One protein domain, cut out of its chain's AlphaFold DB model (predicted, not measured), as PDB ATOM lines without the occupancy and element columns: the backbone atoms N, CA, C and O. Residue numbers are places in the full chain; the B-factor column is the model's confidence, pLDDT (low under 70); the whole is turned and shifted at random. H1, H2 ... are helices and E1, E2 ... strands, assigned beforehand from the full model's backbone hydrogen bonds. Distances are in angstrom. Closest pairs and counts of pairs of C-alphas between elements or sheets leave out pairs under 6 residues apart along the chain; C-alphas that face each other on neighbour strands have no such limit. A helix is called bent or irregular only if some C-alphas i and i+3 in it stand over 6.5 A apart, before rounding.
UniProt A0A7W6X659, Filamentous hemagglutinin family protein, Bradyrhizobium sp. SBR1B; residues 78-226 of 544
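This is residues 78 to 226 of the 544 residues of the protein "Filamentous hemagglutinin family protein" of Bradyrhizobium sp. SBR1B (UniProt A0A7W6X659). The chain is wound in stacked turns round a three-sided core: two five-stranded sheets, E1 E4 E6 E9 E12 and E2 E3 E5 E8 E11, make two walls, and the small pair E7 and E10 makes the third, short side. H1 bulges at the corner between E5 and E6, and the long unnamed stretch 78 to 103 reaches out at the opposite end of the longest axis. The printed part has 149 residues with one named helix and twelve named strands, in the order E1 E2 E3 E4 E5 H1 E6 E7 E8 E9 E10 E11 E12; the class is mostly strand, though under half of the residues, 68 of 149, are in named elements. Both large sheets are mixed, in the orders E1 E4 E6 E9 E12 and E2 E3 E5 E8 E11, and E7 and E10 are parallel. The whole is compact, with a radius of gyration of the C-alphas of 14.7 A and spans of 47 by 40 by 24 A.

One large sheet runs, strand beside strand, E1 (residues 104 to 106), E4 (146 to 154), E6 (177 to 182), E9 (201 to 206) and E12 (222 to 226), and it is twisted. E1 is an edge strand and antiparallel to E4, with N 152 and O 105 2.8 A apart. E4 bends by 93 degrees at residue 151; it pairs with E6 over residues 146 to 151 and with E1 over residues 151 to 154. E4 and E6 are parallel, with N 149 and O 179 2.8 A apart. E6 and E9 are parallel, with N 180 and O 203 2.8 A apart, and so are E9 and E12, with N 204 and O 224 2.8 A apart. The other large sheet runs E2 (127 to 130), E3 (136 to 141), E5 (160 to 165), E8 (195 to 198) and E11 (217 to 220). E2 and E3 form a hairpin, antiparallel, with N 129 and O 137 2.9 A apart. E3 and E5 are parallel, with N 163 and O 138 2.8 A apart, E5 and E8 are parallel, with N 197 and O 162 2.8 A apart, and E8 and E11 are parallel, with N 196 and O 217 2.9 A apart. The closest C-alphas of E5 and E6 are those of Phe 164 and Ala 178, 7.5 A apart. E7 (190 to 192) and E10 (210 to 212) are parallel, with N 211 and O 190 2.8 A apart, and E7 runs on into E8 at 92 degrees. H1, residues 167 to 175, only grazes both large sheets. H1 has 1 of 5 O i to N i+4 pairs within hydrogen-bond range and 4 of 6 O i to N i+3 pairs. Among the pairs that are apart are E1 and E12, and E2 and E11.

E1 begins at C-alpha 104, (-28.189, 46.740, -47.397). E4, the longest strand by residues, measures 18.7 A from first to last C-alpha, E9 16.6 A, E6 16.1 A, E3 16.0 A and E5 15.3 A. H1 begins at C-alpha 167, (-7.856, 39.822, -44.630), and is irregular: C-alphas 168 and 171 are 9.1 A apart. E12 ends at C-alpha 226, (-27.642, 44.627, -29.924).

The two C-alphas farthest apart, those of Gly 89 and Gly 171, are 49.0 A apart. The link from E1 to E2, 20 residues, is long; within it residues 113 to 114 pair with 117 to 118, and residues 120 to 121 pair with 148 to 149 of E4. The link from E6 to E7, 7 residues, is short. The printed part has no cut, its mean pLDDT is 96.3, and no printed residue is under 70.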
ATOM      1  N   PRO A  78     -41.979  33.624 -47.062       91.75
ATOM      2  CA  PRO A  78     -42.012  35.018 -47.495       91.75
ATOM      3  C   PRO A  78     -40.659  35.700 -47.284       91.75
ATOM      4  O   PRO A  78     -39.906  35.363 -46.371       91.75
ATOM      5  N   ASN A  79     -40.354  36.695 -48.116       93.81
ATOM      6  CA  ASN A  79     -39.100  37.445 -48.045       93.81
ATOM      7  C   ASN A  79     -39.130  38.558 -46.974       93.81
ATOM      8  O   ASN A  79     -38.580  39.637 -47.170       93.81
ATOM      9  N   ASN A  80     -39.818  38.306 -45.865       95.44
ATOM     10  CA  ASN A  80     -39.888  39.134 -44.666       95.44
ATOM     11  C   ASN A  80     -40.070  38.220 -43.446       95.44
ATOM     12  O   ASN A  80     -40.386  37.037 -43.585       95.44
ATOM     13  N   LEU A  81     -39.871  38.764 -42.250       95.31
ATOM     14  CA  LEU A  81     -39.872  38.002 -41.001       95.31
ATOM     15  C   LEU A  81     -41.187  38.106 -40.217       95.31
ATOM     16  O   LEU A  81     -41.199  37.899 -39.004       95.31
ATOM     17  N   GLY A  82     -42.301  38.364 -40.911       92.00
ATOM     18  CA  GLY A  82     -43.646  38.337 -40.339       92.00
ATOM     19  C   GLY A  82     -44.078  39.670 -39.733       92.00
ATOM     20  O   GLY A  82     -43.798  40.728 -40.286       92.00
ATOM     21  N   LEU A  83     -44.823  39.626 -38.625       90.62
ATOM     22  CA  LEU A  83     -45.386  40.820 -37.985       90.62
ATOM     23  C   LEU A  83     -44.300  41.705 -37.362       90.62
ATOM     24  O   LEU A  83     -43.363  41.227 -36.725       90.62
ATOM     25  N   ASN A  84     -44.471  43.015 -37.496       88.81
ATOM     26  CA  ASN A  84     -43.626  44.002 -36.852       88.81
ATOM     27  C   ASN A  84     -44.091  44.225 -35.408       88.81
ATOM     28  O   ASN A  84     -45.131  44.835 -35.170       88.81
ATOM     29  N   LYS A  85     -43.294  43.784 -34.430       84.94
ATOM     30  CA  LYS A  85     -43.604  43.983 -33.005       84.94
ATOM     31  C   LYS A  85     -43.677  45.465 -32.611       84.94
ATOM     32  O   LYS A  85     -44.478  45.822 -31.753       84.94
ATOM     33  N   ASN A  86     -42.894  46.323 -33.263       83.06
ATOM     34  CA  ASN A  86     -42.879  47.761 -32.982       83.06
ATOM     35  C   ASN A  86     -44.077  48.491 -33.613       83.06
ATOM     36  O   ASN A  86     -44.384  49.611 -33.221       83.06
ATOM     37  N   HIS A  87     -44.771  47.857 -34.568       86.06
ATOM     38  CA  HIS A  87     -45.992  48.374 -35.189       86.06
ATOM     39  C   HIS A  87     -47.052  47.265 -35.262       86.06
ATOM     40  O   HIS A  87     -47.225  46.648 -36.320       86.06
ATOM     41  N   PRO A  88     -47.747  46.984 -34.144       84.25
ATOM     42  CA  PRO A  88     -48.731  45.911 -34.075       84.25
ATOM     43  C   PRO A  88     -49.762  45.993 -35.209       84.25
ATOM     44  O   PRO A  88     -50.308  47.056 -35.490       84.25
ATOM     45  N   GLY A  89     -50.020  44.858 -35.863       86.56
ATOM     46  CA  GLY A  89     -50.934  44.756 -37.008       86.56
ATOM     47  C   GLY A  89     -50.277  44.925 -38.383       86.56
ATOM     48  O   GLY A  89     -50.878  44.535 -39.380       86.56
ATOM     49  N   ASN A  90     -49.032  45.410 -38.452       90.94
ATOM     50  CA  ASN A  90     -48.298  45.555 -39.709       90.94
ATOM     51  C   ASN A  90     -47.304  44.406 -39.917       90.94
ATOM     52  O   ASN A  90     -46.644  43.962 -38.979       90.94
ATOM     53  N   LEU A  91     -47.148  43.955 -41.163       94.06
ATOM     54  CA  LEU A  91     -46.049  43.067 -41.551       94.06
ATOM     55  C   LEU A  91     -44.752  43.859 -41.735       94.06
ATOM     56  O   LEU A  91     -44.757  45.039 -42.093       94.06
ATOM     57  N   LEU A  92     -43.627  43.191 -41.513       95.38
ATOM     58  CA  LEU A  92     -42.317  43.694 -41.876       95.38
ATOM     59  C   LEU A  92     -42.190  43.780 -43.409       95.38
ATOM     60  O   LEU A  92     -42.703  42.910 -44.119       95.38
ATOM     61  N   PRO A  93     -41.498  44.804 -43.943       95.50
ATOM     62  CA  PRO A  93     -41.281  44.929 -45.380       95.50
ATOM     63  C   PRO A  93     -40.478  43.759 -45.950       95.50
ATOM     64  O   PRO A  93     -39.619  43.198 -45.267       95.50
ATOM     65  N   ASN A  94     -40.698  43.445 -47.228       96.94
ATOM     66  CA  ASN A  94     -39.847  42.496 -47.943       96.94
ATOM     67  C   ASN A  94     -38.400  43.001 -48.033       96.94
ATOM     68  O   ASN A  94     -38.165  44.198 -48.208       96.94
ATOM     69  N   VAL A  95     -37.441  42.081 -47.954       97.81
ATOM     70  CA  VAL A  95     -36.007  42.385 -47.936       97.81
ATOM     71  C   VAL A  95     -35.378  42.098 -49.302       97.81
ATOM     72  O   VAL A  95     -35.189  40.933 -49.651       97.81
ATOM     73  N   PRO A  96     -35.023  43.114 -50.101       97.62
ATOM     74  CA  PRO A  96     -34.343  42.883 -51.370       97.62
ATOM     75  C   PRO A  96     -32.948  42.278 -51.157       97.62
ATOM     76  O   PRO A  96     -32.325  42.457 -50.108       97.62
ATOM     77  N   ASN A  97     -32.453  41.569 -52.171       97.69
ATOM     78  CA  ASN A  97     -31.089  41.053 -52.167       97.69
ATOM     79  C   ASN A  97     -30.087  42.155 -52.550       97.69
ATOM     80  O   ASN A  97     -30.370  42.975 -53.422       97.69
ATOM     81  N   GLY A  98     -28.901  42.126 -51.943       97.88
ATOM     82  CA  GLY A  98     -27.802  43.030 -52.277       97.88
ATOM     83  C   GLY A  98     -27.935  44.458 -51.738       97.88
ATOM     84  O   GLY A  98     -28.628  44.730 -50.753       97.88
ATOM     85  N   LEU A  99     -27.222  45.367 -52.401       98.19
ATOM     86  CA  LEU A  99     -27.230  46.806 -52.167       98.19
ATOM     87  C   LEU A  99     -28.466  47.428 -52.819       98.19
ATOM     88  O   LEU A  99     -28.513  47.628 -54.034       98.19
ATOM     89  N   ALA A 100     -29.480  47.720 -52.008       95.94
ATOM     90  CA  ALA A 100     -30.754  48.253 -52.474       95.94
ATOM     91  C   ALA A 100     -31.494  49.010 -51.358       95.94
ATOM     92  O   ALA A 100     -31.331  48.689 -50.173       95.94
ATOM     93  N   PRO A 101     -32.376  49.971 -51.698       94.00
ATOM     94  CA  PRO A 101     -33.301  50.554 -50.730       94.00
ATOM     95  C   PRO A 101     -34.114  49.462 -50.018       94.00
ATOM     96  O   PRO A 101     -34.765  48.646 -50.661       94.00
ATOM     97  N   GLY A 102     -34.065  49.432 -48.684       93.25
ATOM     98  CA  GLY A 102     -34.728  48.404 -47.869       93.25
ATOM     99  C   GLY A 102     -33.913  47.124 -47.633       93.25
ATOM    100  O   GLY A 102     -34.298  46.342 -46.769       93.25
ATOM    101  N   GLY A 103     -32.795  46.927 -48.336       96.62
ATOM    102  CA  GLY A 103     -31.819  45.855 -48.108       96.62
ATOM    103  C   GLY A 103     -30.613  46.361 -47.318       96.62
ATOM    104  O   GLY A 103     -30.762  47.039 -46.293       96.62
ATOM    105  N   LEU A 104     -29.416  46.077 -47.829       98.44
ATOM    106  CA  LEU A 104     -28.189  46.740 -47.397       98.44
ATOM    107  C   LEU A 104     -28.131  48.125 -48.047       98.44
ATOM    108  O   LEU A 104     -28.001  48.247 -49.263       98.44
ATOM    109  N   ASN A 105     -28.260  49.176 -47.241       97.69
ATOM    110  CA  ASN A 105     -28.312  50.555 -47.718       97.69
ATOM    111  C   ASN A 105     -27.395  51.440 -46.858       97.69
ATOM    112  O   ASN A 105     -27.812  51.844 -45.762       97.69
ATOM    113  N   PRO A 106     -26.142  51.694 -47.286       97.50
ATOM    114  CA  PRO A 106     -25.206  52.518 -46.526       97.50
ATOM    115  C   PRO A 106     -25.705  53.967 -46.439       97.50
ATOM    116  O   PRO A 106     -26.584  54.390 -47.192       97.50
ATOM    117  N   THR A 107     -25.175  54.736 -45.486       95.69
ATOM    118  CA  THR A 107     -25.474  56.173 -45.397       95.69
ATOM    119  C   THR A 107     -25.139  56.895 -46.708       95.69
ATOM    120  O   THR A 107     -24.106  56.636 -47.326       95.69
ATOM    121  N   SER A 108     -25.985  57.842 -47.118       94.06
ATOM    122  CA  SER A 108     -25.706  58.713 -48.269       94.06
ATOM    123  C   SER A 108     -24.688  59.809 -47.942       94.06
ATOM    124  O   SER A 108     -24.123  60.409 -48.854       94.06
ATOM    125  N   ASN A 109     -24.435  60.065 -46.653       95.75
ATOM    126  CA  ASN A 109     -23.454  61.034 -46.180       95.75
ATOM    127  C   ASN A 109     -22.397  60.342 -45.292       95.75
ATOM    128  O   ASN A 109     -22.523  60.351 -44.064       95.75
ATOM    129  N   PRO A 110     -21.363  59.718 -45.888       96.44
ATOM    130  CA  PRO A 110     -20.332  58.984 -45.148       96.44
ATOM    131  C   PRO A 110     -19.443  59.878 -44.270       96.44
ATOM    132  O   PRO A 110     -18.832  59.385 -43.324       96.44
ATOM    133  N   THR A 111     -19.379  61.182 -44.548       97.25
ATOM    134  CA  THR A 111     -18.563  62.147 -43.796       97.25
ATOM    135  C   THR A 111     -19.334  62.853 -42.681       97.25
ATOM    136  O   THR A 111     -18.726  63.604 -41.920       97.25
ATOM    137  N   ALA A 112     -20.645  62.610 -42.546       96.88
ATOM    138  CA  ALA A 112     -21.431  63.132 -41.431       96.88
ATOM    139  C   ALA A 112     -20.797  62.720 -40.098       96.88
ATOM    140  O   ALA A 112     -20.474  61.551 -39.899       96.88
ATOM    141  N   VAL A 113     -20.631  63.668 -39.179       96.69
ATOM    142  CA  VAL A 113     -20.067  63.378 -37.859       96.69
ATOM    143  C   VAL A 113     -21.182  62.888 -36.944       96.69
ATOM    144  O   VAL A 113     -22.115  63.626 -36.636       96.69
ATOM    145  N   ILE A 114     -21.073  61.641 -36.498       93.88
ATOM    146  CA  ILE A 114     -21.972  61.010 -35.531       93.88
ATOM    147  C   ILE A 114     -21.117  60.640 -34.333       93.88
ATOM    148  O   ILE A 114     -20.150  59.902 -34.495       93.88
ATOM    149  N   ASP A 115     -21.454  61.153 -33.149       92.56
ATOM    150  CA  ASP A 115     -20.734  60.859 -31.901       92.56
ATOM    151  C   ASP A 115     -19.200  61.000 -32.057       92.56
ATOM    152  O   ASP A 115     -18.416  60.084 -31.806       92.56
ATOM    153  N   GLY A 116     -18.776  62.136 -32.621       95.19
ATOM    154  CA  GLY A 116     -17.365  62.502 -32.784       95.19
ATOM    155  C   GLY A 116     -16.577  61.764 -33.875       95.19
ATOM    156  O   GLY A 116     -15.384  62.020 -34.000       95.19
ATOM    157  N   GLN A 117     -17.189  60.877 -34.669       96.88
ATOM    158  CA  GLN A 117     -16.518  60.174 -35.777       96.88
ATOM    159  C   GLN A 117     -17.298  60.303 -37.091       96.88
ATOM    160  O   GLN A 117     -18.520  60.470 -37.051       96.88
ATOM    161  N   PRO A 118     -16.637  60.198 -38.260       97.69
ATOM    162  CA  PRO A 118     -17.333  60.058 -39.534       97.69
ATOM    163  C   PRO A 118     -18.283  58.856 -39.526       97.69
ATOM    164  O   PRO A 118     -17.964  57.797 -38.984       97.69
ATOM    165  N   ALA A 119     -19.434  59.012 -40.175       97.19
ATOM    166  CA  ALA A 119     -20.455  57.982 -40.306       97.19
ATOM    167  C   ALA A 119     -19.922  56.708 -40.978       97.19
ATOM    168  O   ALA A 119     -20.427  55.616 -40.711       97.19
ATOM    169  N   TRP A 120     -18.912  56.841 -41.837       98.38
ATOM    170  CA  TRP A 120     -18.221  55.730 -42.470       98.38
ATOM    171  C   TRP A 120     -16.703  55.913 -42.398       98.38
ATOM    172  O   TRP A 120     -16.156  56.848 -42.981       98.38
ATOM    173  N   THR A 121     -16.005  55.014 -41.709       98.25
ATOM    174  CA  THR A 121     -14.539  55.026 -41.605       98.25
ATOM    175  C   THR A 121     -13.978  53.620 -41.377       98.25
ATOM    176  O   THR A 121     -14.676  52.736 -40.884       98.25
ATOM    177  N   GLY A 122     -12.715  53.400 -41.752       98.06
ATOM    178  CA  GLY A 122     -11.998  52.129 -41.571       98.06
ATOM    179  C   GLY A 122     -12.333  51.014 -42.571       98.06
ATOM    180  O   GLY A 122     -11.782  49.916 -42.464       98.06
ATOM    181  N   ALA A 123     -13.197  51.275 -43.558       98.44
ATOM    182  CA  ALA A 123     -13.495  50.368 -44.666       98.44
ATOM    183  C   ALA A 123     -13.876  51.133 -45.943       98.44
ATOM    184  O   ALA A 123     -14.335  52.276 -45.883       98.44
ATOM    185  N   ALA A 124     -13.736  50.485 -47.099       98.06
ATOM    186  CA  ALA A 124     -14.330  50.954 -48.347       98.06
ATOM    187  C   ALA A 124     -15.869  50.886 -48.289       98.06
ATOM    188  O   ALA A 124     -16.435  50.148 -47.480       98.06
ATOM    189  N   GLN A 125     -16.552  51.652 -49.146       97.00
ATOM    190  CA  GLN A 125     -17.991  51.469 -49.377       97.00
ATOM    191  C   GLN A 125     -18.253  50.057 -49.929       97.00
ATOM    192  O   GLN A 125     -17.394  49.528 -50.645       97.00
ATOM    193  N   PRO A 126     -19.402  49.437 -49.608       98.12
ATOM    194  CA  PRO A 126     -19.670  48.074 -50.022       98.12
ATOM    195  C   PRO A 126     -19.796  47.994 -51.541       98.12
ATOM    196  O   PRO A 126     -20.377  48.873 -52.183       98.12
ATOM    197  N   THR A 127     -19.298  46.908 -52.109       98.31
ATOM    198  CA  THR A 127     -19.493  46.566 -53.519       98.31
ATOM    199  C   THR A 127     -20.355  45.317 -53.617       98.31
ATOM    200  O   THR A 127     -20.530  44.589 -52.638       98.31
ATOM    201  N   GLN A 128     -20.934  45.069 -54.790       98.19
ATOM    202  CA  GLN A 128     -21.684  43.843 -55.022       98.19
ATOM    203  C   GLN A 128     -21.354  43.206 -56.363       98.19
ATOM    204  O   GLN A 128     -21.027  43.889 -57.333       98.19
ATOM    205  N   SER A 129     -21.498  41.888 -56.418       97.25
ATOM    206  CA  SER A 129     -21.414  41.085 -57.634       97.25
ATOM    207  C   SER A 129     -22.439  39.951 -57.587       97.25
ATOM    208  O   SER A 129     -23.038  39.671 -56.549       97.25
ATOM    209  N   THR A 130     -22.676  39.301 -58.725       94.88
ATOM    210  CA  THR A 130     -23.515  38.095 -58.779       94.88
ATOM    211  C   THR A 130     -22.613  36.870 -58.736       94.88
ATOM    212  O   THR A 130     -21.733  36.719 -59.581       94.88
ATOM    213  N   GLY A 131     -22.807  36.011 -57.737       88.19
ATOM    214  CA  GLY A 131     -22.096  34.745 -57.612       88.19
ATOM    215  C   GLY A 131     -22.527  33.742 -58.683       88.19
ATOM    216  O   GLY A 131     -23.624  33.820 -59.232       88.19
ATOM    217  N   SER A 132     -21.684  32.743 -58.947       87.19
ATOM    218  CA  SER A 132     -21.964  31.671 -59.920       87.19
ATOM    219  C   SER A 132     -23.208  30.834 -59.588       87.19
ATOM    220  O   SER A 132     -23.773  30.189 -60.463       87.19
ATOM    221  N   ASN A 133     -23.652  30.867 -58.332       89.62
ATOM    222  CA  ASN A 133     -24.866  30.227 -57.826       89.62
ATOM    223  C   ASN A 133     -26.114  31.133 -57.897       89.62
ATOM    224  O   ASN A 133     -27.142  30.785 -57.321       89.62
ATOM    225  N   GLY A 134     -26.022  32.306 -58.534       91.50
ATOM    226  CA  GLY A 134     -27.106  33.286 -58.636       91.50
ATOM    227  C   GLY A 134     -27.326  34.146 -57.384       91.50
ATOM    228  O   GLY A 134     -28.135  35.067 -57.426       91.50
ATOM    229  N   ARG A 135     -26.602  33.898 -56.283       95.94
ATOM    230  CA  ARG A 135     -26.685  34.707 -55.053       95.94
ATOM    231  C   ARG A 135     -25.918  36.016 -55.214       95.94
ATOM    232  O   ARG A 135     -24.866  36.053 -55.852       95.94
ATOM    233  N   VAL A 136     -26.398  37.085 -54.587       98.12
ATOM    234  CA  VAL A 136     -25.728  38.392 -54.602       98.12
ATOM    235  C   VAL A 136     -24.638  38.411 -53.534       98.12
ATOM    236  O   VAL A 136     -24.931  38.319 -52.344       98.12
ATOM    237  N   GLN A 137     -23.382  38.539 -53.951       98.31
ATOM    238  CA  GLN A 137     -22.257  38.738 -53.040       98.31
ATOM    239  C   GLN A 137     -22.132  40.232 -52.754       98.31
ATOM    240  O   GLN A 137     -21.978  41.009 -53.694       98.31
ATOM    241  N   VAL A 138     -22.185  40.629 -51.484       98.75
ATOM    242  CA  VAL A 138     -21.890  41.998 -51.044       98.75
ATOM    243  C   VAL A 138     -20.627  41.962 -50.204       98.75
ATOM    244  O   VAL A 138     -20.571  41.251 -49.205       98.75
ATOM    245  N   GLU A 139     -19.619  42.732 -50.595       98.69
ATOM    246  CA  GLU A 139     -18.326  42.756 -49.919       98.69
ATOM    247  C   GLU A 139     -18.063  44.127 -49.295       98.69
ATOM    248  O   GLU A 139     -18.207  45.164 -49.942       98.69
ATOM    249  N   VAL A 140     -17.647  44.125 -48.028       98.81
ATOM    250  CA  VAL A 140     -17.112  45.291 -47.320       98.81
ATOM    251  C   VAL A 140     -15.629  45.045 -47.078       98.81
ATOM    252  O   VAL A 140     -15.264  44.250 -46.213       98.81
ATOM    253  N   VAL A 141     -14.769  45.731 -47.832       98.69
ATOM    254  CA  VAL A 141     -13.312  45.624 -47.669       98.69
ATOM    255  C   VAL A 141     -12.853  46.552 -46.552       98.69
ATOM    256  O   VAL A 141     -12.868  47.778 -46.697       98.69
ATOM    257  N   GLN A 142     -12.438  45.966 -45.433       98.62
ATOM    258  CA  GLN A 142     -11.924  46.707 -44.292       98.62
ATOM    259  C   GLN A 142     -10.446  47.066 -44.516       98.62
ATOM    260  O   GLN A 142      -9.669  46.248 -45.003       98.62
ATOM    261  N   ASN A 143     -10.044  48.288 -44.158       97.25
ATOM    262  CA  ASN A 143      -8.669  48.781 -44.340       97.25
ATOM    263  C   ASN A 143      -7.989  49.225 -43.034       97.25
ATOM    264  O   ASN A 143      -6.790  49.499 -43.031       97.25
ATOM    265  N   GLN A 144      -8.729  49.267 -41.927       98.19
ATOM    266  CA  GLN A 144      -8.211  49.553 -40.590       98.19
ATOM    267  C   GLN A 144      -8.724  48.517 -39.599       98.19
ATOM    268  O   GLN A 144      -9.794  47.949 -39.784       98.19
ATOM    269  N   GLN A 145      -8.012  48.317 -38.490       97.88
ATOM    270  CA  GLN A 145      -8.409  47.337 -37.476       97.88
ATOM    271  C   GLN A 145      -9.811  47.591 -36.894       97.88
ATOM    272  O   GLN A 145     -10.520  46.641 -36.578       97.88
ATOM    273  N   LYS A 146     -10.241  48.850 -36.770       98.50
ATOM    274  CA  LYS A 146     -11.598  49.212 -36.340       98.50
ATOM    275  C   LYS A 146     -12.286  50.011 -37.439       98.50
ATOM    276  O   LYS A 146     -11.758  51.034 -37.865       98.50
ATOM    277  N   ALA A 147     -13.465  49.566 -37.854       98.69
ATOM    278  CA  ALA A 147     -14.301  50.261 -38.822       98.69
ATOM    279  C   ALA A 147     -15.653  50.634 -38.211       98.69
ATOM    280  O   ALA A 147     -16.238  49.846 -37.470       98.69
ATOM    281  N   ILE A 148     -16.146  51.832 -38.531       98.75
ATOM    282  CA  ILE A 148     -17.477  52.323 -38.151       98.75
ATOM    283  C   ILE A 148     -18.255  52.521 -39.445       98.75
ATOM    284  O   ILE A 148     -17.857  53.320 -40.289       98.75
ATOM    285  N   LEU A 149     -19.345  51.779 -39.598       98.69
ATOM    286  CA  LEU A 149     -20.127  51.659 -40.822       98.69
ATOM    287  C   LEU A 149     -21.576  52.017 -40.499       98.69
ATOM    288  O   LEU A 149     -22.310  51.228 -39.900       98.69
ATOM    289  N   THR A 150     -21.986  53.233 -40.849       98.31
ATOM    290  CA  THR A 150     -23.363  53.690 -40.640       98.31
ATOM    291  C   THR A 150     -24.243  53.329 -41.828       98.31
ATOM    292  O   THR A 150     -23.919  53.609 -42.985       98.31
ATOM    293  N   TRP A 151     -25.401  52.756 -41.522       98.00
ATOM    294  CA  TRP A 151     -26.381  52.270 -42.476       98.00
ATOM    295  C   TRP A 151     -27.717  52.987 -42.292       98.00
ATOM    296  O   TRP A 151     -28.195  53.157 -41.168       98.00
ATOM    297  N   ASN A 152     -28.357  53.338 -43.407       95.94
ATOM    298  CA  ASN A 152     -29.758  53.756 -43.420       95.94
ATOM    299  C   ASN A 152     -30.673  52.555 -43.147       95.94
ATOM    300  O   ASN A 152     -31.658  52.666 -42.425       95.94
ATOM    301  N   LYS A 153     -30.341  51.398 -43.736       97.31
ATOM    302  CA  LYS A 153     -30.958  50.093 -43.466       97.31
ATOM    303  C   LYS A 153     -29.875  49.020 -43.506       97.31
ATOM    304  O   LYS A 153     -28.995  49.058 -44.365       97.31
ATOM    305  N   PHE A 154     -29.974  48.056 -42.599       98.56
ATOM    306  CA  PHE A 154     -29.116  46.876 -42.575       98.56
ATOM    307  C   PHE A 154     -30.004  45.635 -42.544       98.56
ATOM    308  O   PHE A 154     -30.259  45.064 -41.482       98.56
ATOM    309  N   ASN A 155     -30.543  45.276 -43.707       98.69
ATOM    310  CA  ASN A 155     -31.281  44.034 -43.907       98.69
ATOM    311  C   ASN A 155     -30.506  43.162 -44.897       98.69
ATOM    312  O   ASN A 155     -30.033  43.666 -45.911       98.69
ATOM    313  N   VAL A 156     -30.391  41.864 -44.626       98.75
ATOM    314  CA  VAL A 156     -29.653  40.926 -45.485       98.75
ATOM    315  C   VAL A 156     -30.655  39.981 -46.133       98.75
ATOM    316  O   VAL A 156     -31.205  39.114 -45.453       98.75
ATOM    317  N   GLY A 157     -30.908  40.154 -47.432       98.31
ATOM    318  CA  GLY A 157     -31.850  39.324 -48.189       98.31
ATOM    319  C   GLY A 157     -31.448  37.849 -48.219       98.31
ATOM    320  O   GLY A 157     -30.273  37.511 -48.078       98.31
ATOM    321  N   ARG A 158     -32.422  36.948 -48.401       97.38
ATOM    322  CA  ARG A 158     -32.229  35.484 -48.318       97.38
ATOM    323  C   ARG A 158     -31.128  34.956 -49.249       97.38
ATOM    324  O   ARG A 158     -30.409  34.012 -48.908       97.38
ATOM    325  N   GLU A 159     -30.978  35.575 -50.414       97.12
ATOM    326  CA  GLU A 159     -29.983  35.216 -51.431       97.12
ATOM    327  C   GLU A 159     -28.817  36.208 -51.465       97.12
ATOM    328  O   GLU A 159     -28.122  36.325 -52.469       97.12
ATOM    329  N   THR A 160     -28.601  36.933 -50.366       98.62
ATOM    330  CA  THR A 160     -27.440  37.800 -50.169       98.62
ATOM    331  C   THR A 160     -26.400  37.090 -49.317       98.62
ATOM    332  O   THR A 160     -26.719  36.527 -48.265       98.62
ATOM    333  N   ASP A 161     -25.150  37.148 -49.757       98.56
ATOM    334  CA  ASP A 161     -23.980  36.761 -48.982       98.56
ATOM    335  C   ASP A 161     -23.175  38.022 -48.666       98.56
ATOM    336  O   ASP A 161     -22.469  38.553 -49.521       98.56
ATOM    337  N   LEU A 162     -23.322  38.528 -47.440       98.81
ATOM    338  CA  LEU A 162     -22.556  39.663 -46.942       98.81
ATOM    339  C   LEU A 162     -21.227  39.169 -46.367       98.81
ATOM    340  O   LEU A 162     -21.201  38.336 -45.461       98.81
ATOM    341  N   TYR A 163     -20.127  39.708 -46.870       98.81
ATOM    342  CA  TYR A 163     -18.783  39.361 -46.442       98.81
ATOM    343  C   TYR A 163     -18.019  40.614 -46.008       98.81
ATOM    344  O   TYR A 163     -17.819  41.540 -46.793       98.81
ATOM    345  N   PHE A 164     -17.593  40.640 -44.746       98.88
ATOM    346  CA  PHE A 164     -16.645  41.630 -44.244       98.88
ATOM    347  C   PHE A 164     -15.239  41.083 -44.449       98.88
ATOM    348  O   PHE A 164     -14.787  40.236 -43.682       98.88
ATOM    349  N   ASN A 165     -14.566  41.570 -45.485       98.62
ATOM    350  CA  ASN A 165     -13.209  41.168 -45.804       98.62
ATOM    351  C   ASN A 165     -12.232  41.898 -44.876       98.62
ATOM    352  O   ASN A 165     -11.956  43.089 -45.047       98.62
ATOM    353  N   GLN A 166     -11.721  41.169 -43.885       98.62
ATOM    354  CA  GLN A 166     -10.773  41.653 -42.879       98.62
ATOM    355  C   GLN A 166      -9.368  41.066 -43.097       98.62
ATOM    356  O   GLN A 166      -8.498  41.171 -42.229       98.62
ATOM    357  N   SER A 167      -9.119  40.485 -44.276       97.69
ATOM    358  CA  SER A 167      -7.856  39.822 -44.630       97.69
ATOM    359  C   SER A 167      -6.632  40.743 -44.589       97.69
ATOM    360  O   SER A 167      -5.524  40.271 -44.337       97.69
ATOM    361  N   ALA A 168      -6.821  42.059 -44.735       97.56
ATOM    362  CA  ALA A 168      -5.763  43.053 -44.548       97.56
ATOM    363  C   ALA A 168      -5.147  43.018 -43.130       97.56
ATOM    364  O   ALA A 168      -4.029  43.491 -42.934       97.56
ATOM    365  N   GLY A 169      -5.831  42.411 -42.152       96.44
ATOM    366  CA  GLY A 169      -5.295  42.149 -40.817       96.44
ATOM    367  C   GLY A 169      -4.285  41.009 -40.722       96.44
ATOM    368  O   GLY A 169      -3.651  40.862 -39.675       96.44
ATOM    369  N   GLY A 170      -4.125  40.196 -41.772       96.06
ATOM    370  CA  GLY A 170      -3.233  39.035 -41.777       96.06
ATOM    371  C   GLY A 170      -3.492  38.106 -40.585       96.06
ATOM    372  O   GLY A 170      -4.636  37.792 -40.262       96.06
ATOM    373  N   GLY A 171      -2.433  37.716 -39.869       93.75
ATOM    374  CA  GLY A 171      -2.549  36.892 -38.655       93.75
ATOM    375  C   GLY A 171      -3.304  37.556 -37.492       93.75
ATOM    376  O   GLY A 171      -3.704  36.873 -36.555       93.75
ATOM    377  N   GLY A 172      -3.528  38.873 -37.549       94.62
ATOM    378  CA  GLY A 172      -4.297  39.635 -36.565       94.62
ATOM    379  C   GLY A 172      -5.761  39.866 -36.947       94.62
ATOM    380  O   GLY A 172      -6.442  40.597 -36.229       94.62
ATOM    381  N   ALA A 173      -6.259  39.280 -38.044       95.75
ATOM    382  CA  ALA A 173      -7.619  39.517 -38.544       95.75
ATOM    383  C   ALA A 173      -8.714  39.206 -37.504       95.75
ATOM    384  O   ALA A 173      -9.719  39.906 -37.451       95.75
ATOM    385  N   ALA A 174      -8.492  38.252 -36.593       94.50
ATOM    386  CA  ALA A 174      -9.412  37.961 -35.484       94.50
ATOM    387  C   ALA A 174      -9.660  39.167 -34.540       94.50
ATOM    388  O   ALA A 174     -10.684  39.233 -33.856       94.50
ATOM    389  N   ASN A 175      -8.740  40.138 -34.518       95.31
ATOM    390  CA  ASN A 175      -8.826  41.365 -33.721       95.31
ATOM    391  C   ASN A 175      -9.390  42.559 -34.507       95.31
ATOM    392  O   ASN A 175      -9.424  43.672 -33.975       95.31
ATOM    393  N   TRP A 176      -9.757  42.366 -35.777       98.38
ATOM    394  CA  TRP A 176     -10.389  43.396 -36.596       98.38
ATOM    395  C   TRP A 176     -11.886  43.433 -36.317       98.38
ATOM    396  O   TRP A 176     -12.507  42.393 -36.129       98.38
ATOM    397  N   ILE A 177     -12.464  44.632 -36.261       98.75
ATOM    398  CA  ILE A 177     -13.854  44.837 -35.851       98.75
ATOM    399  C   ILE A 177     -14.569  45.742 -36.850       98.75
ATOM    400  O   ILE A 177     -14.136  46.875 -37.074       98.75
ATOM    401  N   ALA A 178     -15.686  45.264 -37.394       98.81
ATOM    402  CA  ALA A 178     -16.626  46.054 -38.180       98.81
ATOM    403  C   ALA A 178     -17.853  46.405 -37.328       98.81
ATOM    404  O   ALA A 178     -18.682  45.538 -37.037       98.81
ATOM    405  N   LEU A 179     -17.989  47.671 -36.931       98.88
ATOM    406  CA  LEU A 179     -19.186  48.185 -36.272       98.88
ATOM    407  C   LEU A 179     -20.207  48.648 -37.311       98.88
ATOM    408  O   LEU A 179     -20.016  49.668 -37.959       98.88
ATOM    409  N   ASN A 180     -21.323  47.934 -37.416       98.81
ATOM    410  CA  ASN A 180     -22.461  48.269 -38.263       98.81
ATOM    411  C   ASN A 180     -23.536  48.948 -37.416       98.81
ATOM    412  O   ASN A 180     -24.179  48.303 -36.588       98.81
ATOM    413  N   ARG A 181     -23.734  50.252 -37.621       98.06
ATOM    414  CA  ARG A 181     -24.713  51.059 -36.886       98.06
ATOM    415  C   ARG A 181     -25.870  51.446 -37.794       98.06
ATOM    416  O   ARG A 181     -25.662  52.108 -38.805       98.06
ATOM    417  N   VAL A 182     -27.090  51.085 -37.415       97.69
ATOM    418  CA  VAL A 182     -28.304  51.466 -38.143       97.69
ATOM    419  C   VAL A 182     -28.894  52.734 -37.538       97.69
ATOM    420  O   VAL A 182     -29.240  52.757 -36.358       97.69
ATOM    421  N   LEU A 183     -29.035  53.778 -38.355       88.69
ATOM    422  CA  LEU A 183     -29.706  55.026 -37.986       88.69
ATOM    423  C   LEU A 183     -31.016  55.163 -38.760       88.69
ATOM    424  O   LEU A 183     -31.151  55.966 -39.678       88.69
ATOM    425  N   ASP A 184     -31.984  54.336 -38.384       88.50
ATOM    426  CA  ASP A 184     -33.293  54.284 -39.021       88.50
ATOM    427  C   ASP A 184     -34.372  54.846 -38.081       88.50
ATOM    428  O   ASP A 184     -34.662  54.222 -37.056       88.50
ATOM    429  N   PRO A 185     -34.997  55.993 -38.400       87.50
ATOM    430  CA  PRO A 185     -36.031  56.580 -37.553       87.50
ATOM    431  C   PRO A 185     -37.381  55.852 -37.651       87.50
ATOM    432  O   PRO A 185     -38.276  56.147 -36.870       87.50
ATOM    433  N   SER A 186     -37.555  54.913 -38.589       86.06
ATOM    434  CA  SER A 186     -38.858  54.280 -38.861       86.06
ATOM    435  C   SER A 186     -39.264  53.172 -37.886       86.06
ATOM    436  O   SER A 186     -40.273  52.519 -38.124       86.06
ATOM    437  N   LEU A 187     -38.495  52.925 -36.818       86.06
ATOM    438  CA  LEU A 187     -38.767  51.881 -35.818       86.06
ATOM    439  C   LEU A 187     -38.918  50.462 -36.415       86.06
ATOM    440  O   LEU A 187     -39.578  49.598 -35.839       86.06
ATOM    441  N   VAL A 188     -38.303  50.189 -37.572       93.38
ATOM    442  CA  VAL A 188     -38.292  48.858 -38.204       93.38
ATOM    443  C   VAL A 188     -37.001  48.115 -37.828       93.38
ATOM    444  O   VAL A 188     -35.913  48.667 -38.029       93.38
ATOM    445  N   PRO A 189     -37.083  46.884 -37.283       97.06
ATOM    446  CA  PRO A 189     -35.903  46.101 -36.936       97.06
ATOM    447  C   PRO A 189     -35.126  45.660 -38.179       97.06
ATOM    448  O   PRO A 189     -35.679  45.526 -39.273       97.06
ATOM    449  N   SER A 190     -33.844  45.364 -37.986       98.50
ATOM    450  CA  SER A 190     -33.032  44.697 -39.002       98.50
ATOM    451  C   SER A 190     -33.544  43.279 -39.243       98.50
ATOM    452  O   SER A 190     -33.693  42.506 -38.301       98.50
ATOM    453  N   GLN A 191     -33.773  42.922 -40.503       98.62
ATOM    454  CA  GLN A 191     -34.164  41.585 -40.940       98.62
ATOM    455  C   GLN A 191     -32.981  40.897 -41.624       98.62
ATOM    456  O   GLN A 191     -32.551  41.301 -42.707       98.62
ATOM    457  N   ILE A 192     -32.452  39.847 -41.000       98.81
ATOM    458  CA  ILE A 192     -31.328  39.062 -41.514       98.81
ATOM    459  C   ILE A 192     -31.872  37.712 -41.983       98.81
ATOM    460  O   ILE A 192     -32.251  36.880 -41.165       98.81
ATOM    461  N   LEU A 193     -31.947  37.498 -43.296       98.62
ATOM    462  CA  LEU A 193     -32.410  36.250 -43.915       98.62
ATOM    463  C   LEU A 193     -31.276  35.485 -44.609       98.62
ATOM    464  O   LEU A 193     -31.383  34.269 -44.764       98.62
ATOM    465  N   GLY A 194     -30.244  36.194 -45.068       98.38
ATOM    466  CA  GLY A 194     -29.113  35.634 -45.806       98.38
ATOM    467  C   GLY A 194     -27.900  35.301 -44.942       98.38
ATOM    468  O   GLY A 194     -28.017  34.987 -43.755       98.38
ATOM    469  N   THR A 195     -26.726  35.360 -45.567       98.75
ATOM    470  CA  THR A 195     -25.456  34.968 -44.949       98.75
ATOM    471  C   THR A 195     -24.650  36.192 -44.518       98.75
ATOM    472  O   THR A 195     -24.598  37.178 -45.253       98.75
ATOM    473  N   ILE A 196     -23.972  36.113 -43.370       98.88
ATOM    474  CA  ILE A 196     -22.949  37.074 -42.932       98.88
ATOM    475  C   ILE A 196     -21.659  36.310 -42.618       98.88
ATOM    476  O   ILE A 196     -21.692  35.361 -41.836       98.88
ATOM    477  N   ARG A 197     -20.532  36.721 -43.211       98.75
ATOM    478  CA  ARG A 197     -19.208  36.113 -42.994       98.75
ATOM    479  C   ARG A 197     -18.130  37.143 -42.670       98.75
ATOM    480  O   ARG A 197     -18.166  38.249 -43.209       98.75
ATOM    481  N   SER A 198     -17.153  36.758 -41.851       98.69
ATOM    482  CA  SER A 198     -15.923  37.528 -41.602       98.69
ATOM    483  C   SER A 198     -14.809  36.660 -41.010       98.69
ATOM    484  O   SER A 198     -15.073  35.617 -40.407       98.69
ATOM    485  N   GLU A 199     -13.559  37.118 -41.115       98.00
ATOM    486  CA  GLU A 199     -12.429  36.534 -40.376       98.00
ATOM    487  C   GLU A 199     -12.479  36.905 -38.887       98.00
ATOM    488  O   GLU A 199     -12.265  36.065 -38.013       98.00
ATOM    489  N   GLY A 200     -12.747  38.179 -38.605       98.31
ATOM    490  CA  GLY A 200     -12.769  38.785 -37.281       98.31
ATOM    491  C   GLY A 200     -14.175  39.158 -36.840       98.31
ATOM    492  O   GLY A 200     -15.137  38.424 -37.048       98.31
ATOM    493  N   GLN A 201     -14.310  40.288 -36.169       98.62
ATOM    494  CA  GLN A 201     -15.476  40.617 -35.360       98.62
ATOM    495  C   GLN A 201     -16.460  41.503 -36.129       98.62
ATOM    496  O   GLN A 201     -16.064  42.428 -36.845       98.62
ATOM    497  N   VAL A 202     -17.753  41.247 -35.942       98.88
ATOM    498  CA  VAL A 202     -18.856  41.996 -36.552       98.88
ATOM    499  C   VAL A 202     -19.826  42.409 -35.457       98.88
ATOM    500  O   VAL A 202     -20.410  41.568 -34.773       98.88
ATOM    501  N   TYR A 203     -20.003  43.717 -35.281       98.88
ATOM    502  CA  TYR A 203     -20.993  44.276 -34.363       98.88
ATOM    503  C   TYR A 203     -22.157  44.819 -35.190       98.88
ATOM    504  O   TYR A 203     -21.940  45.557 -36.148       98.88
ATOM    505  N   ILE A 204     -23.384  44.451 -34.841       98.88
ATOM    506  CA  ILE A 204     -24.618  44.909 -35.477       98.88
ATOM    507  C   ILE A 204     -25.440  45.612 -34.405       98.88
ATOM    508  O   ILE A 204     -25.854  44.992 -33.425       98.88
ATOM    509  N   ILE A 205     -25.656  46.911 -34.597       98.50
ATOM    510  CA  ILE A 205     -26.377  47.765 -33.658       98.50
ATOM    511  C   ILE A 205     -27.567  48.390 -34.365       98.50
ATOM    512  O   ILE A 205     -27.396  49.192 -35.285       98.50
ATOM    513  N   ASN A 206     -28.770  48.048 -33.914       98.12
ATOM    514  CA  ASN A 206     -29.999  48.657 -34.400       98.12
ATOM    515  C   ASN A 206     -30.984  48.854 -33.250       98.12
ATOM    516  O   ASN A 206     -31.588  47.893 -32.775       98.12
ATOM    517  N   LYS A 207     -31.201  50.114 -32.856       96.00
ATOM    518  CA  LYS A 207     -32.124  50.481 -31.771       96.00
ATOM    519  C   LYS A 207     -33.556  49.990 -31.973       96.00
ATOM    520  O   LYS A 207     -34.282  49.818 -31.004       96.00
ATOM    521  N   ASN A 208     -33.955  49.730 -33.217       96.25
ATOM    522  CA  ASN A 208     -35.284  49.228 -33.556       96.25
ATOM    523  C   ASN A 208     -35.412  47.709 -33.344       96.25
ATOM    524  O   ASN A 208     -36.509  47.167 -33.459       96.25
ATOM    525  N   GLY A 209     -34.310  47.016 -33.051       97.88
ATOM    526  CA  GLY A 209     -34.239  45.568 -32.896       97.88
ATOM    527  C   GLY A 209     -33.578  44.861 -34.080       97.88
ATOM    528  O   GLY A 209     -33.314  45.448 -35.135       97.88
ATOM    529  N   ILE A 210     -33.294  43.575 -33.893       98.81
ATOM    530  CA  ILE A 210     -32.626  42.709 -34.871       98.81
ATOM    531  C   ILE A 210     -33.319  41.348 -34.868       98.81
ATOM    532  O   ILE A 210     -33.510  40.746 -33.813       98.81
ATOM    533  N   ILE A 211     -33.666  40.841 -36.048       98.75
ATOM    534  CA  ILE A 211     -34.280  39.528 -36.228       98.75
ATOM    535  C   ILE A 211     -33.427  38.708 -37.199       98.75
ATOM    536  O   ILE A 211     -33.292  39.053 -38.374       98.75
ATOM    537  N   PHE A 212     -32.883  37.596 -36.710       98.88
ATOM    538  CA  PHE A 212     -32.251  36.555 -37.515       98.88
ATOM    539  C   PHE A 212     -33.316  35.529 -37.905       98.88
ATOM    540  O   PHE A 212     -33.831  34.793 -37.064       98.88
ATOM    541  N   GLY A 213     -33.690  35.523 -39.182       98.38
ATOM    542  CA  GLY A 213     -34.701  34.632 -39.738       98.38
ATOM    543  C   GLY A 213     -34.212  33.199 -39.885       98.38
ATOM    544  O   GLY A 213     -33.011  32.951 -39.961       98.38
ATOM    545  N   GLY A 214     -35.142  32.251 -40.008       97.94
ATOM    546  CA  GLY A 214     -34.827  30.817 -40.037       97.94
ATOM    547  C   GLY A 214     -33.901  30.343 -41.170       97.94
ATOM    548  O   GLY A 214     -33.378  29.239 -41.103       97.94
ATOM    549  N   SER A 215     -33.675  31.149 -42.213       97.44
ATOM    550  CA  SER A 215     -32.701  30.849 -43.276       97.44
ATOM    551  C   SER A 215     -31.317  31.460 -43.055       97.44
ATOM    552  O   SER A 215     -30.405  31.169 -43.831       97.44
ATOM    553  N   SER A 216     -31.164  32.323 -42.050       98.69
ATOM    554  CA  SER A 216     -29.938  33.088 -41.851       98.69
ATOM    555  C   SER A 216     -28.785  32.227 -41.361       98.69
ATOM    556  O   SER A 216     -28.962  31.271 -40.600       98.69
ATOM    557  N   GLN A 217     -27.592  32.589 -41.823       98.69
ATOM    558  CA  GLN A 217     -26.342  31.923 -41.488       98.69
ATOM    559  C   GLN A 217     -25.288  32.975 -41.176       98.69
ATOM    560  O   GLN A 217     -24.876  33.730 -42.053       98.69
ATOM    561  N   VAL A 218     -24.846  33.030 -39.929       98.94
ATOM    562  CA  VAL A 218     -23.793  33.943 -39.492       98.94
ATOM    563  C   VAL A 218     -22.576  33.116 -39.113       98.94
ATOM    564  O   VAL A 218     -22.684  32.226 -38.275       98.94
ATOM    565  N   ASP A 219     -21.434  33.402 -39.730       98.81
ATOM    566  CA  ASP A 219     -20.155  32.750 -39.447       98.81
ATOM    567  C   ASP A 219     -19.036  33.795 -39.381       98.81
ATOM    568  O   ASP A 219     -18.514  34.243 -40.402       98.81
ATOM    569  N   VAL A 220     -18.701  34.223 -38.165       98.81
ATOM    570  CA  VAL A 220     -17.806  35.364 -37.900       98.81
ATOM    571  C   VAL A 220     -16.798  35.024 -36.801       98.81
ATOM    572  O   VAL A 220     -16.980  34.071 -36.056       98.81
ATOM    573  N   GLY A 221     -15.731  35.795 -36.632       97.75
ATOM    574  CA  GLY A 221     -14.811  35.651 -35.495       97.75
ATOM    575  C   GLY A 221     -15.469  35.963 -34.148       97.75
ATOM    576  O   GLY A 221     -15.264  35.262 -33.162       97.75
ATOM    577  N   THR A 222     -16.291  37.008 -34.086       97.94
ATOM    578  CA  THR A 222     -17.130  37.349 -32.924       97.94
ATOM    579  C   THR A 222     -18.346  38.123 -33.401       97.94
ATOM    580  O   THR A 222     -18.214  38.995 -34.257       97.94
ATOM    581  N   LEU A 223     -19.515  37.825 -32.838       98.81
ATOM    582  CA  LEU A 223     -20.751  38.553 -33.102       98.81
ATOM    583  C   LEU A 223     -21.171  39.341 -31.863       98.81
ATOM    584  O   LEU A 223     -21.324  38.768 -30.786       98.81
ATOM    585  N   VAL A 224     -21.449  40.631 -32.039       98.88
ATOM    586  CA  VAL A 224     -22.277  41.406 -31.103       98.88
ATOM    587  C   VAL A 224     -23.530  41.826 -31.856       98.88
ATOM    588  O   VAL A 224     -23.424  42.533 -32.852       98.88
ATOM    589  N   ALA A 225     -24.709  41.406 -31.408       98.88
ATOM    590  CA  ALA A 225     -25.985  41.858 -31.957       98.88
ATOM    591  C   ALA A 225     -26.787  42.536 -30.846       98.88
ATOM    592  O   ALA A 225     -27.138  41.906 -29.849       98.88
ATOM    593  N   THR A 226     -27.042  43.833 -30.995       98.81
ATOM    594  CA  THR A 226     -27.642  44.627 -29.924       98.81
ATOM    595  C   THR A 226     -28.602  45.694 -30.432       98.81
ATOM    596  O   THR A 226     -28.394  46.288 -31.491       98.81
TER     597      THR A 226